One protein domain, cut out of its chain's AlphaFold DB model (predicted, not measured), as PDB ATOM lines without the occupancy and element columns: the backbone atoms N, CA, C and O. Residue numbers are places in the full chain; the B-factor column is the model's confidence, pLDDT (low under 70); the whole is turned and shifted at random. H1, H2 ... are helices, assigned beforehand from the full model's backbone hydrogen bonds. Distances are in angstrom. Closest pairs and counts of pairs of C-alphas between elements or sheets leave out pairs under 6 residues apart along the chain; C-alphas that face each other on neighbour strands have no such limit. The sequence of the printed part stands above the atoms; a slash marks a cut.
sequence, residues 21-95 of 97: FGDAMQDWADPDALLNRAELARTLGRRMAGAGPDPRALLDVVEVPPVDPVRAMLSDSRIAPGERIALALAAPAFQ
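Overview. This is residues 21 to 95 of the 97 residues of an uncharacterized protein of uncultured Gemmatimonadetes bacterium (UniProt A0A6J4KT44). Helix H5 packs between long H2 and shorter H4, antiparallel to both, while H3 crosses H4 and H5 steeply; short H1 lies far out beyond the first residues of H2, and short H6 follows H5 nearer the middle. The printed part has 75 residues with six named helices, H1 to H6 in chain order, and no named strand: all helix. It is compact, with radius of gyration of the C-alphas 12.4 A and spans of 33 by 27 by 20 A.

Arrangement. H1, residues 25 to 29, touches no helix. H2, residues 31 to 48, touches the hub H5, residues 81 to 90, at a shallow tilt of 31 degrees, opposite ways; their closest C-alphas, Gly 45 and Gly 82, are 4.2 A apart. H3, residues 55 to 60, touches H5 at a steep tilt of 47 degrees, closest C-alphas Pro 55 and Ile 85, 5.6 A. H4, residues 69 to 75, forms a hairpin with H5, closest C-alphas Leu 74 and Arg 84, 5.3 A. H6, residues 92 to 95, touches no helix. Every O i to N i+4 pair is within hydrogen-bond range in H1, H2, H4 and H5; H3 has 0 of 2, but 3 of 3 O i to N i+3.

Along the chain. H2 spans 25.7 A from first to last C-alpha and begins with C-alpha 31 at (-13.091, -5.239, 9.753); H5 spans 14.4 A and ends with C-alpha 90 at (-12.975, 7.278, 5.565).

Size, cuts and confidence. The printed part has no cut and no long link; residues 52 and 95 are under pLDDT 70.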
ATOM      1  N   PHE A  21      -7.507  -1.471   0.571       75.94
ATOM      2  CA  PHE A  21      -8.065  -0.627  -0.494       75.94
ATOM      3  C   PHE A  21      -8.255  -1.423  -1.792       75.94
ATOM      4  O   PHE A  21      -7.971  -0.925  -2.876       75.94
ATOM      5  N   GLY A  22      -8.647  -2.696  -1.681       77.94
ATOM      6  CA  GLY A  22      -8.904  -3.533  -2.855       77.94
ATOM      7  C   GLY A  22     -10.073  -3.006  -3.686       77.94
ATOM      8  O   GLY A  22     -10.919  -2.268  -3.188       77.94
ATOM      9  N   ASP A  23     -10.140  -3.400  -4.954       77.38
ATOM     10  CA  ASP A  23     -11.193  -2.931  -5.865       77.38
ATOM     11  C   ASP A  23     -12.557  -3.597  -5.593       77.38
ATOM     12  O   ASP A  23     -13.570  -3.231  -6.188       77.38
ATOM     13  N   ALA A  24     -12.609  -4.603  -4.712       79.31
ATOM     14  CA  ALA A  24     -13.811  -5.376  -4.449       79.31
ATOM     15  C   ALA A  24     -14.482  -4.990  -3.125       79.31
ATOM     16  O   ALA A  24     -13.825  -4.742  -2.116       79.31
ATOM     17  N   MET A  25     -15.819  -5.012  -3.097       77.31
ATOM     18  CA  MET A  25     -16.609  -4.608  -1.926       77.31
ATOM     19  C   MET A  25     -16.253  -5.398  -0.656       77.31
ATOM     20  O   MET A  25     -16.258  -4.827   0.431       77.31
ATOM     21  N   GLN A  26     -15.905  -6.685  -0.773       81.19
ATOM     22  CA  GLN A  26     -15.489  -7.474   0.390       81.19
ATOM     23  C   GLN A  26     -14.204  -6.944   1.042       81.19
ATOM     24  O   GLN A  26     -14.087  -6.991   2.263       81.19
ATOM     25  N   ASP A  27     -13.282  -6.377   0.259       77.94
ATOM     26  CA  ASP A  27     -12.030  -5.815   0.775       77.94
ATOM     27  C   ASP A  27     -12.300  -4.511   1.547       77.94
ATOM     28  O   ASP A  27     -11.601  -4.179   2.505       77.94
ATOM     29  N   TRP A  28     -13.360  -3.792   1.164       76.25
ATOM     30  CA  TRP A  28     -13.859  -2.605   1.862       76.25
ATOM     31  C   TRP A  28     -14.670  -2.933   3.117       76.25
ATOM     32  O   TRP A  28     -14.762  -2.092   4.013       76.25
ATOM     33  N   ALA A  29     -15.261  -4.122   3.185       82.69
ATOM     34  CA  ALA A  29     -16.035  -4.589   4.332       82.69
ATOM     35  C   ALA A  29     -15.183  -5.334   5.374       82.69
ATOM     36  O   ALA A  29     -15.688  -5.649   6.452       82.69
ATOM     37  N   ASP A  30     -13.909  -5.610   5.072       87.06
ATOM     38  CA  ASP A  30     -12.985  -6.247   6.007       87.06
ATOM     39  C   ASP A  30     -12.840  -5.406   7.300       87.06
ATOM     40  O   ASP A  30     -12.524  -4.210   7.223       87.06
ATOM     41  N   PRO A  31     -13.085  -5.986   8.494       87.88
ATOM     42  CA  PRO A  31     -13.091  -5.239   9.753       87.88
ATOM     43  C   PRO A  31     -11.756  -4.558  10.072       87.88
ATOM     44  O   PRO A  31     -11.738  -3.407  10.519       87.88
ATOM     45  N   ASP A  32     -10.640  -5.241   9.813       88.69
ATOM     46  CA  ASP A  32      -9.307  -4.704  10.077       88.69
ATOM     47  C   ASP A  32      -8.980  -3.573   9.099       88.69
ATOM     48  O   ASP A  32      -8.452  -2.529   9.493       88.69
ATOM     49  N   ALA A  33      -9.322  -3.732   7.818       85.00
ATOM     50  CA  ALA A  33      -9.184  -2.676   6.823       85.00
ATOM     51  C   ALA A  33     -10.006  -1.432   7.190       85.00
ATOM     52  O   ALA A  33      -9.502  -0.313   7.077       85.00
ATOM     53  N   LEU A  34     -11.244  -1.610   7.663       85.62
ATOM     54  CA  LEU A  34     -12.103  -0.517   8.124       85.62
ATOM     55  C   LEU A  34     -11.480   0.242   9.300       85.62
ATOM     56  O   LEU A  34     -11.402   1.473   9.260       85.62
ATOM     57  N   LEU A  35     -10.995  -0.473  10.320       89.25
ATOM     58  CA  LEU A  35     -10.377   0.145  11.494       89.25
ATOM     59  C   LEU A  35      -9.100   0.910  11.122       89.25
ATOM     60  O   LEU A  35      -8.930   2.067  11.510       89.25
ATOM     61  N   ASN A  36      -8.236   0.301  10.307       88.62
ATOM     62  CA  ASN A  36      -7.005   0.936   9.837       88.62
ATOM     63  C   ASN A  36      -7.288   2.208   9.024       88.62
ATOM     64  O   ASN A  36      -6.609   3.222   9.203       88.62
ATOM     65  N   ARG A  37      -8.314   2.189   8.162       88.25
ATOM     66  CA  ARG A  37      -8.742   3.371   7.400       88.25
ATOM     67  C   ARG A  37      -9.283   4.468   8.308       88.25
ATOM     68  O   ARG A  37      -8.909   5.625   8.127       88.25
ATOM     69  N   ALA A  38     -10.097   4.122   9.301       89.50
ATOM     70  CA  ALA A  38     -10.626   5.089  10.259       89.50
ATOM     71  C   ALA A  38      -9.510   5.761  11.080       89.50
ATOM     72  O   ALA A  38      -9.509   6.984  11.241       89.50
ATOM     73  N   GLU A  39      -8.524   4.995  11.553       92.75
ATOM     74  CA  GLU A  39      -7.386   5.532  12.309       92.75
ATOM     75  C   GLU A  39      -6.468   6.414  11.456       92.75
ATOM     76  O   GLU A  39      -6.044   7.497  11.890       92.75
ATOM     77  N   LEU A  40      -6.204   6.001  10.213       91.50
ATOM     78  CA  LEU A  40      -5.477   6.820   9.247       91.50
ATOM     79  C   LEU A  40      -6.220   8.136   8.989       91.50
ATOM     80  O   LEU A  40      -5.625   9.209   9.100       91.50
ATOM     81  N   ALA A  41      -7.519   8.064   8.702       91.75
ATOM     82  CA  ALA A  41      -8.349   9.221   8.404       91.75
ATOM     83  C   ALA A  41      -8.400  10.209   9.577       91.75
ATOM     84  O   ALA A  41      -8.186  11.404   9.380       91.75
ATOM     85  N   ARG A  42      -8.577   9.724  10.814       93.25
ATOM     86  CA  ARG A  42      -8.508  10.561  12.023       93.25
ATOM     87  C   ARG A  42      -7.136  11.188  12.217       93.25
ATOM     88  O   ARG A  42      -7.037  12.356  12.589       93.25
ATOM     89  N   THR A  43      -6.065  10.439  11.966       93.81
ATOM     90  CA  THR A  43      -4.697  10.959  12.073       93.81
ATOM     91  C   THR A  43      -4.450  12.089  11.078       93.81
ATOM     92  O   THR A  43      -3.895  13.122  11.456       93.81
ATOM     93  N   LEU A  44      -4.902  11.928   9.835       91.38
ATOM     94  CA  LEU A  44      -4.824  12.965   8.808       91.38
ATOM     95  C   LEU A  44      -5.718  14.164   9.150       91.38
ATOM     96  O   LEU A  44      -5.244  15.298   9.132       91.38
ATOM     97  N   GLY A  45      -6.961  13.921   9.568       91.50
ATOM     98  CA  GLY A  45      -7.901  14.959   9.988       91.50
ATOM     99  C   GLY A  45      -7.355  15.828  11.123       91.50
ATOM    100  O   GLY A  45      -7.389  17.053  11.034       91.50
ATOM    101  N   ARG A  46      -6.748  15.216  12.151       91.38
ATOM    102  CA  ARG A  46      -6.072  15.947  13.241       91.38
ATOM    103  C   ARG A  46      -4.918  16.813  12.740       91.38
ATOM    104  O   ARG A  46      -4.776  17.942  13.197       91.38
ATOM    105  N   ARG A  47      -4.108  16.310  11.800       89.81
ATOM    106  CA  ARG A  47      -2.998  17.079  11.205       89.81
ATOM    107  C   ARG A  47      -3.498  18.271  10.387       89.81
ATOM    108  O   ARG A  47      -2.839  19.303  10.365       89.81
ATOM    109  N   MET A  48      -4.659  18.144   9.747       86.19
ATOM    110  CA  MET A  48      -5.248  19.197   8.914       86.19
ATOM    111  C   MET A  48      -6.106  20.198   9.705       86.19
ATOM    112  O   MET A  48      -6.319  21.308   9.236       86.19
ATOM    113  N   ALA A  49      -6.559  19.865  10.916       76.31
ATOM    114  CA  ALA A  49      -7.468  20.704  11.703       76.31
ATOM    115  C   ALA A  49      -6.918  22.093  12.093       76.31
ATOM    116  O   ALA A  49      -7.710  22.982  12.394       76.31
ATOM    117  N   GLY A  50      -5.591  22.279  12.131       70.88
ATOM    118  CA  GLY A  50      -4.959  23.508  12.637       70.88
ATOM    119  C   GLY A  50      -4.616  24.573  11.587       70.88
ATOM    120  O   GLY A  50      -4.581  25.752  11.917       70.88
ATOM    121  N   ALA A  51      -4.354  24.176  10.339       72.00
ATOM    122  CA  ALA A  51      -3.960  25.081   9.245       72.00
ATOM    123  C   ALA A  51      -4.455  24.603   7.867       72.00
ATOM    124  O   ALA A  51      -4.003  25.085   6.830       72.00
ATOM    125  N   GLY A  52      -5.325  23.592   7.849       69.31
ATOM    126  CA  GLY A  52      -5.823  22.983   6.628       69.31
ATOM    127  C   GLY A  52      -6.929  23.801   5.956       69.31
ATOM    128  O   GLY A  52      -7.516  24.691   6.575       69.31
ATOM    129  N   PRO A  53      -7.216  23.493   4.680       74.69
ATOM    130  CA  PRO A  53      -8.298  24.119   3.924       74.69
ATOM    131  C   PRO A  53      -9.673  23.852   4.559       74.69
ATOM    132  O   PRO A  53      -9.834  22.903   5.332       74.69
ATOM    133  N   ASP A  54     -10.678  24.666   4.204       88.19
ATOM    134  CA  ASP A  54     -12.084  24.384   4.545       88.19
ATOM    135  C   ASP A  54     -12.413  22.940   4.113       88.19
ATOM    136  O   ASP A  54     -12.176  22.603   2.950       88.19
ATOM    137  N   PRO A  55     -12.964  22.080   4.995       89.88
ATOM    138  CA  PRO A  55     -13.376  20.725   4.631       89.88
ATOM    139  C   PRO A  55     -14.238  20.652   3.362       89.88
ATOM    140  O   PRO A  55     -14.164  19.669   2.629       89.88
ATOM    141  N   ARG A  56     -15.030  21.693   3.068       90.62
ATOM    142  CA  ARG A  56     -15.858  21.763   1.855       90.62
ATOM    143  C   ARG A  56     -15.044  21.802   0.563       90.62
ATOM    144  O   ARG A  56     -15.530  21.300  -0.443       90.62
ATOM    145  N   ALA A  57     -13.809  22.305   0.601       90.31
ATOM    146  CA  ALA A  57     -12.914  22.344  -0.556       90.31
ATOM    147  C   ALA A  57     -12.536  20.939  -1.063       90.31
ATOM    148  O   ALA A  57     -12.084  20.783  -2.193       90.31
ATOM    149  N   LEU A  58     -12.748  19.884  -0.262       87.25
ATOM    150  CA  LEU A  58     -12.590  18.505  -0.735       87.25
ATOM    151  C   LEU A  58     -13.571  18.163  -1.866       87.25
ATOM    152  O   LEU A  58     -13.238  17.350  -2.723       87.25
ATOM    153  N   LEU A  59     -14.747  18.797  -1.910       88.81
ATOM    154  CA  LEU A  59     -15.740  18.572  -2.965       88.81
ATOM    155  C   LEU A  59     -15.316  19.138  -4.327       88.81
ATOM    156  O   LEU A  59     -15.912  18.770  -5.335       88.81
ATOM    157  N   ASP A  60     -14.292  19.996  -4.364       88.44
ATOM    158  CA  ASP A  60     -13.754  20.550  -5.610       88.44
ATOM    159  C   ASP A  60     -12.776  19.583  -6.295       88.44
ATOM    160  O   ASP A  60     -12.521  19.696  -7.494       88.44
ATOM    161  N   VAL A  61     -12.212  18.636  -5.538       86.50
ATOM    162  CA  VAL A  61     -11.177  17.699  -6.016       86.50
ATOM    163  C   VAL A  61     -11.619  16.239  -5.995       86.50
ATOM    164  O   VAL A  61     -10.993  15.407  -6.648       86.50
ATOM    165  N   VAL A  62     -12.689  15.917  -5.264       83.81
ATOM    166  CA  VAL A  62     -13.255  14.566  -5.174       83.81
ATOM    167  C   VAL A  62     -14.608  14.538  -5.856       83.81
ATOM    168  O   VAL A  62     -15.520  15.290  -5.508       83.81
ATOM    169  N   GLU A  63     -14.763  13.608  -6.790       85.62
ATOM    170  CA  GLU A  63     -16.045  13.364  -7.430       85.62
ATOM    171  C   GLU A  63     -16.960  12.572  -6.490       85.62
ATOM    172  O   GLU A  63     -16.852  11.360  -6.346       85.62
ATOM    173  N   VAL A  64     -17.863  13.288  -5.822       85.75
ATOM    174  CA  VAL A  64     -18.862  12.708  -4.918       85.75
ATOM    175  C   VAL A  64     -20.256  12.893  -5.525       85.75
ATOM    176  O   VAL A  64     -20.617  14.036  -5.831       85.75
ATOM    177  N   PRO A  65     -21.088  11.844  -5.666       86.44
ATOM    178  CA  PRO A  65     -22.450  11.983  -6.180       86.44
ATOM    179  C   PRO A  65     -23.275  13.030  -5.405       86.44
ATOM    180  O   PRO A  65     -23.103  13.169  -4.193       86.44
ATOM    181  N   PRO A  66     -24.200  13.773  -6.048       85.62
ATOM    182  CA  PRO A  66     -24.993  14.810  -5.374       85.62
ATOM    183  C   PRO A  66     -25.807  14.315  -4.172       85.62
ATOM    184  O   PRO A  66     -26.042  15.074  -3.238       85.62
ATOM    185  N   VAL A  67     -26.226  13.048  -4.200       89.00
ATOM    186  CA  VAL A  67     -27.049  12.411  -3.160       89.00
ATOM    187  C   VAL A  67     -26.231  11.777  -2.031       89.00
ATOM    188  O   VAL A  67     -26.810  11.238  -1.092       89.00
ATOM    189  N   ASP A  68     -24.901  11.811  -2.117       89.25
ATOM    190  CA  ASP A  68     -24.046  11.152  -1.137       89.25
ATOM    191  C   ASP A  68     -24.045  11.902   0.213       89.25
ATOM    192  O   ASP A  68     -23.868  13.132   0.241       89.25
ATOM    193  N   PRO A  69     -24.199  11.196   1.351       89.00
ATOM    194  CA  PRO A  69     -24.216  11.810   2.679       89.00
ATOM    195  C   PRO A  69     -22.931  12.574   3.037       89.00
ATOM    196  O   PRO A  69     -22.997  13.505   3.847       89.00
ATOM    197  N   VAL A  70     -21.781  12.264   2.418       89.62
ATOM    198  CA  VAL A  70     -20.511  12.988   2.623       89.62
ATOM    199  C   VAL A  70     -20.672  14.489   2.407       89.62
ATOM    200  O   VAL A  70     -20.116  15.284   3.168       89.62
ATOM    201  N   ARG A  71     -21.473  14.905   1.417       91.38
ATOM    202  CA  ARG A  71     -21.702  16.330   1.118       91.38
ATOM    203  C   ARG A  71     -22.360  17.062   2.290       91.38
ATOM    204  O   ARG A  71     -21.961  18.181   2.627       91.38
ATOM    205  N   ALA A  72     -23.341  16.424   2.932       91.56
ATOM    206  CA  ALA A  72     -24.022  16.974   4.101       91.56
ATOM    207  C   ALA A  72     -23.081  17.026   5.313       91.56
ATOM    208  O   ALA A  72     -23.003  18.052   5.986       91.56
ATOM    209  N   MET A  73     -22.306  15.961   5.540       91.19
ATOM    210  CA  MET A  73     -21.359  15.873   6.657       91.19
ATOM    211  C   MET A  73     -20.241  16.919   6.566       91.19
ATOM    212  O   MET A  73     -19.929  17.569   7.559       91.19
ATOM    213  N   LEU A  74     -19.679  17.147   5.375       91.50
ATOM    214  CA  LEU A  74     -18.670  18.191   5.146       91.50
ATOM    215  C   LEU A  74     -19.207  19.603   5.420       91.50
ATOM    216  O   LEU A  74     -18.463  20.491   5.847       91.50
ATOM    217  N   SER A  75     -20.508  19.804   5.205       91.00
ATOM    218  CA  SER A  75     -21.172  21.090   5.399       91.00
ATOM    219  C   SER A  75     -21.634  21.338   6.837       91.00
ATOM    220  O   SER A  75     -21.879  22.501   7.175       91.00
ATOM    221  N   ASP A  76     -21.728  20.301   7.677       93.88
ATOM    222  CA  ASP A  76     -22.228  20.410   9.049       93.88
ATOM    223  C   ASP A  76     -21.200  21.055   9.990       93.88
ATOM    224  O   ASP A  76     -20.249  20.435  10.474       93.88
ATOM    225  N   SER A  77     -21.426  22.331  10.295       90.00
ATOM    226  CA  SER A  77     -20.582  23.118  11.195       90.00
ATOM    227  C   SER A  77     -20.600  22.641  12.654       90.00
ATOM    228  O   SER A  77     -19.757  23.095  13.425       90.00
ATOM    229  N   ARG A  78     -21.515  21.741  13.053       94.19
ATOM    230  CA  ARG A  78     -21.504  21.122  14.395       94.19
ATOM    231  C   ARG A  78     -20.357  20.129  14.568       94.19
ATOM    232  O   ARG A  78     -19.960  19.846  15.694       94.19
ATOM    233  N   ILE A  79     -19.822  19.611  13.464       91.94
ATOM    234  CA  ILE A  79     -18.703  18.672  13.451       91.94
ATOM    235  C   ILE A  79     -17.393  19.472  13.383       91.94
ATOM    236  O   ILE A  79     -17.252  20.421  12.604       91.94
ATOM    237  N   ALA A  80     -16.396  19.096  14.186       91.25
ATOM    238  CA  ALA A  80     -15.083  19.741  14.145       91.25
ATOM    239  C   ALA A  80     -14.459  19.635  12.731       91.25
ATOM    240  O   ALA A  80     -14.623  18.602  12.081       91.25
ATOM    241  N   PRO A  81     -13.730  20.653  12.228       90.81
ATOM    242  CA  PRO A  81     -13.182  20.635  10.865       90.81
ATOM    243  C   PRO A  81     -12.323  19.401  10.553       90.81
ATOM    244  O   PRO A  81     -12.509  18.762   9.522       90.81
ATOM    245  N   GLY A  82     -11.432  19.018  11.474       91.75
ATOM    246  CA  GLY A  82     -10.609  17.816  11.316       91.75
ATOM    247  C   GLY A  82     -11.422  16.523  11.269       91.75
ATOM    248  O   GLY A  82     -11.067  15.611  10.530       91.75
ATOM    249  N   GLU A  83     -12.535  16.461  12.002       91.94
ATOM    250  CA  GLU A  83     -13.428  15.298  11.997       91.94
ATOM    251  C   GLU A  83     -14.235  15.232  10.694       91.94
ATOM    252  O   GLU A  83     -14.380  14.157  10.127       91.94
ATOM    253  N   ARG A  84     -14.670  16.374  10.140       92.88
ATOM    254  CA  ARG A  84     -15.280  16.430   8.795       92.88
ATOM    255  C   ARG A  84     -14.340  15.886   7.722       92.88
ATOM    256  O   ARG A  84     -14.761  15.080   6.896       92.88
ATOM    257  N   ILE A  85     -13.068  16.286   7.762       91.25
ATOM    258  CA  ILE A  85     -12.032  15.773   6.854       91.25
ATOM    259  C   ILE A  85     -11.837  14.268   7.067       91.25
ATOM    260  O   ILE A  85     -11.838  13.514   6.099       91.25
ATOM    261  N   ALA A  86     -11.710  13.815   8.316       92.19
ATOM    262  CA  ALA A  86     -11.544  12.396   8.625       92.19
ATOM    263  C   ALA A  86     -12.724  11.554   8.109       92.19
ATOM    264  O   ALA A  86     -12.519  10.522   7.477       92.19
ATOM    265  N   LEU A  87     -13.956  12.012   8.318       88.62
ATOM    266  CA  LEU A  87     -15.155  11.321   7.851       88.62
ATOM    267  C   LEU A  87     -15.214  11.247   6.322       88.62
ATOM    268  O   LEU A  87     -15.551  10.195   5.786       88.62
ATOM    269  N   ALA A  88     -14.829  12.317   5.621       89.31
ATOM    270  CA  ALA A  88     -14.728  12.291   4.166       89.31
ATOM    271  C   ALA A  88     -13.655  11.303   3.683       89.31
ATOM    272  O   ALA A  88     -13.937  10.498   2.807       89.31
ATOM    273  N   LEU A  89     -12.462  11.294   4.289       87.88
ATOM    274  CA  LEU A  89     -11.378  10.368   3.924       87.88
ATOM    275  C   LEU A  89     -11.714   8.893   4.199       87.88
ATOM    276  O   LEU A  89     -11.206   8.009   3.510       87.88
ATOM    277  N   ALA A  90     -12.527   8.624   5.220       86.25
ATOM    278  CA  ALA A  90     -12.975   7.278   5.565       86.25
ATOM    279  C   ALA A  90     -14.150   6.795   4.696       86.25
ATOM    280  O   ALA A  90     -14.411   5.589   4.641       86.25
ATOM    281  N   ALA A  91     -14.866   7.712   4.039       81.50
ATOM    282  CA  ALA A  91     -16.042   7.386   3.252       81.50
ATOM    283  C   ALA A  91     -15.671   6.635   1.962       81.50
ATOM    284  O   ALA A  91     -14.708   7.009   1.286       81.50
ATOM    285  N   PRO A  92     -16.469   5.630   1.554       77.25
ATOM    286  CA  PRO A  92     -16.260   4.938   0.284       77.25
ATOM    287  C   PRO A  92     -16.239   5.901  -0.908       77.25
ATOM    288  O   PRO A  92     -15.394   5.759  -1.779       77.25
ATOM    289  N   ALA A  93     -17.080   6.939  -0.904       77.88
ATOM    290  CA  ALA A  93     -17.151   7.934  -1.977       77.88
ATOM    291  C   ALA A  93     -15.831   8.677  -2.259       77.88
ATOM    292  O   ALA A  93     -15.673   9.247  -3.331       77.88
ATOM    293  N   PHE A  94     -14.883   8.695  -1.317       76.75
ATOM    294  CA  PHE A  94     -13.590   9.356  -1.502       76.75
ATOM    295  C   PHE A  94     -12.558   8.469  -2.214       76.75
ATOM    296  O   PHE A  94     -11.591   8.976  -2.777       76.75
ATOM    297  N   GLN A  95     -12.721   7.146  -2.166       69.75
ATOM    298  CA  GLN A  95     -11.678   6.197  -2.574       69.75
ATOM    299  C   GLN A  95     -12.158   5.065  -3.478       69.75
ATOM    300  O   GLN A  95     -11.339   4.396  -4.103       69.75
TER     301      GLN A  95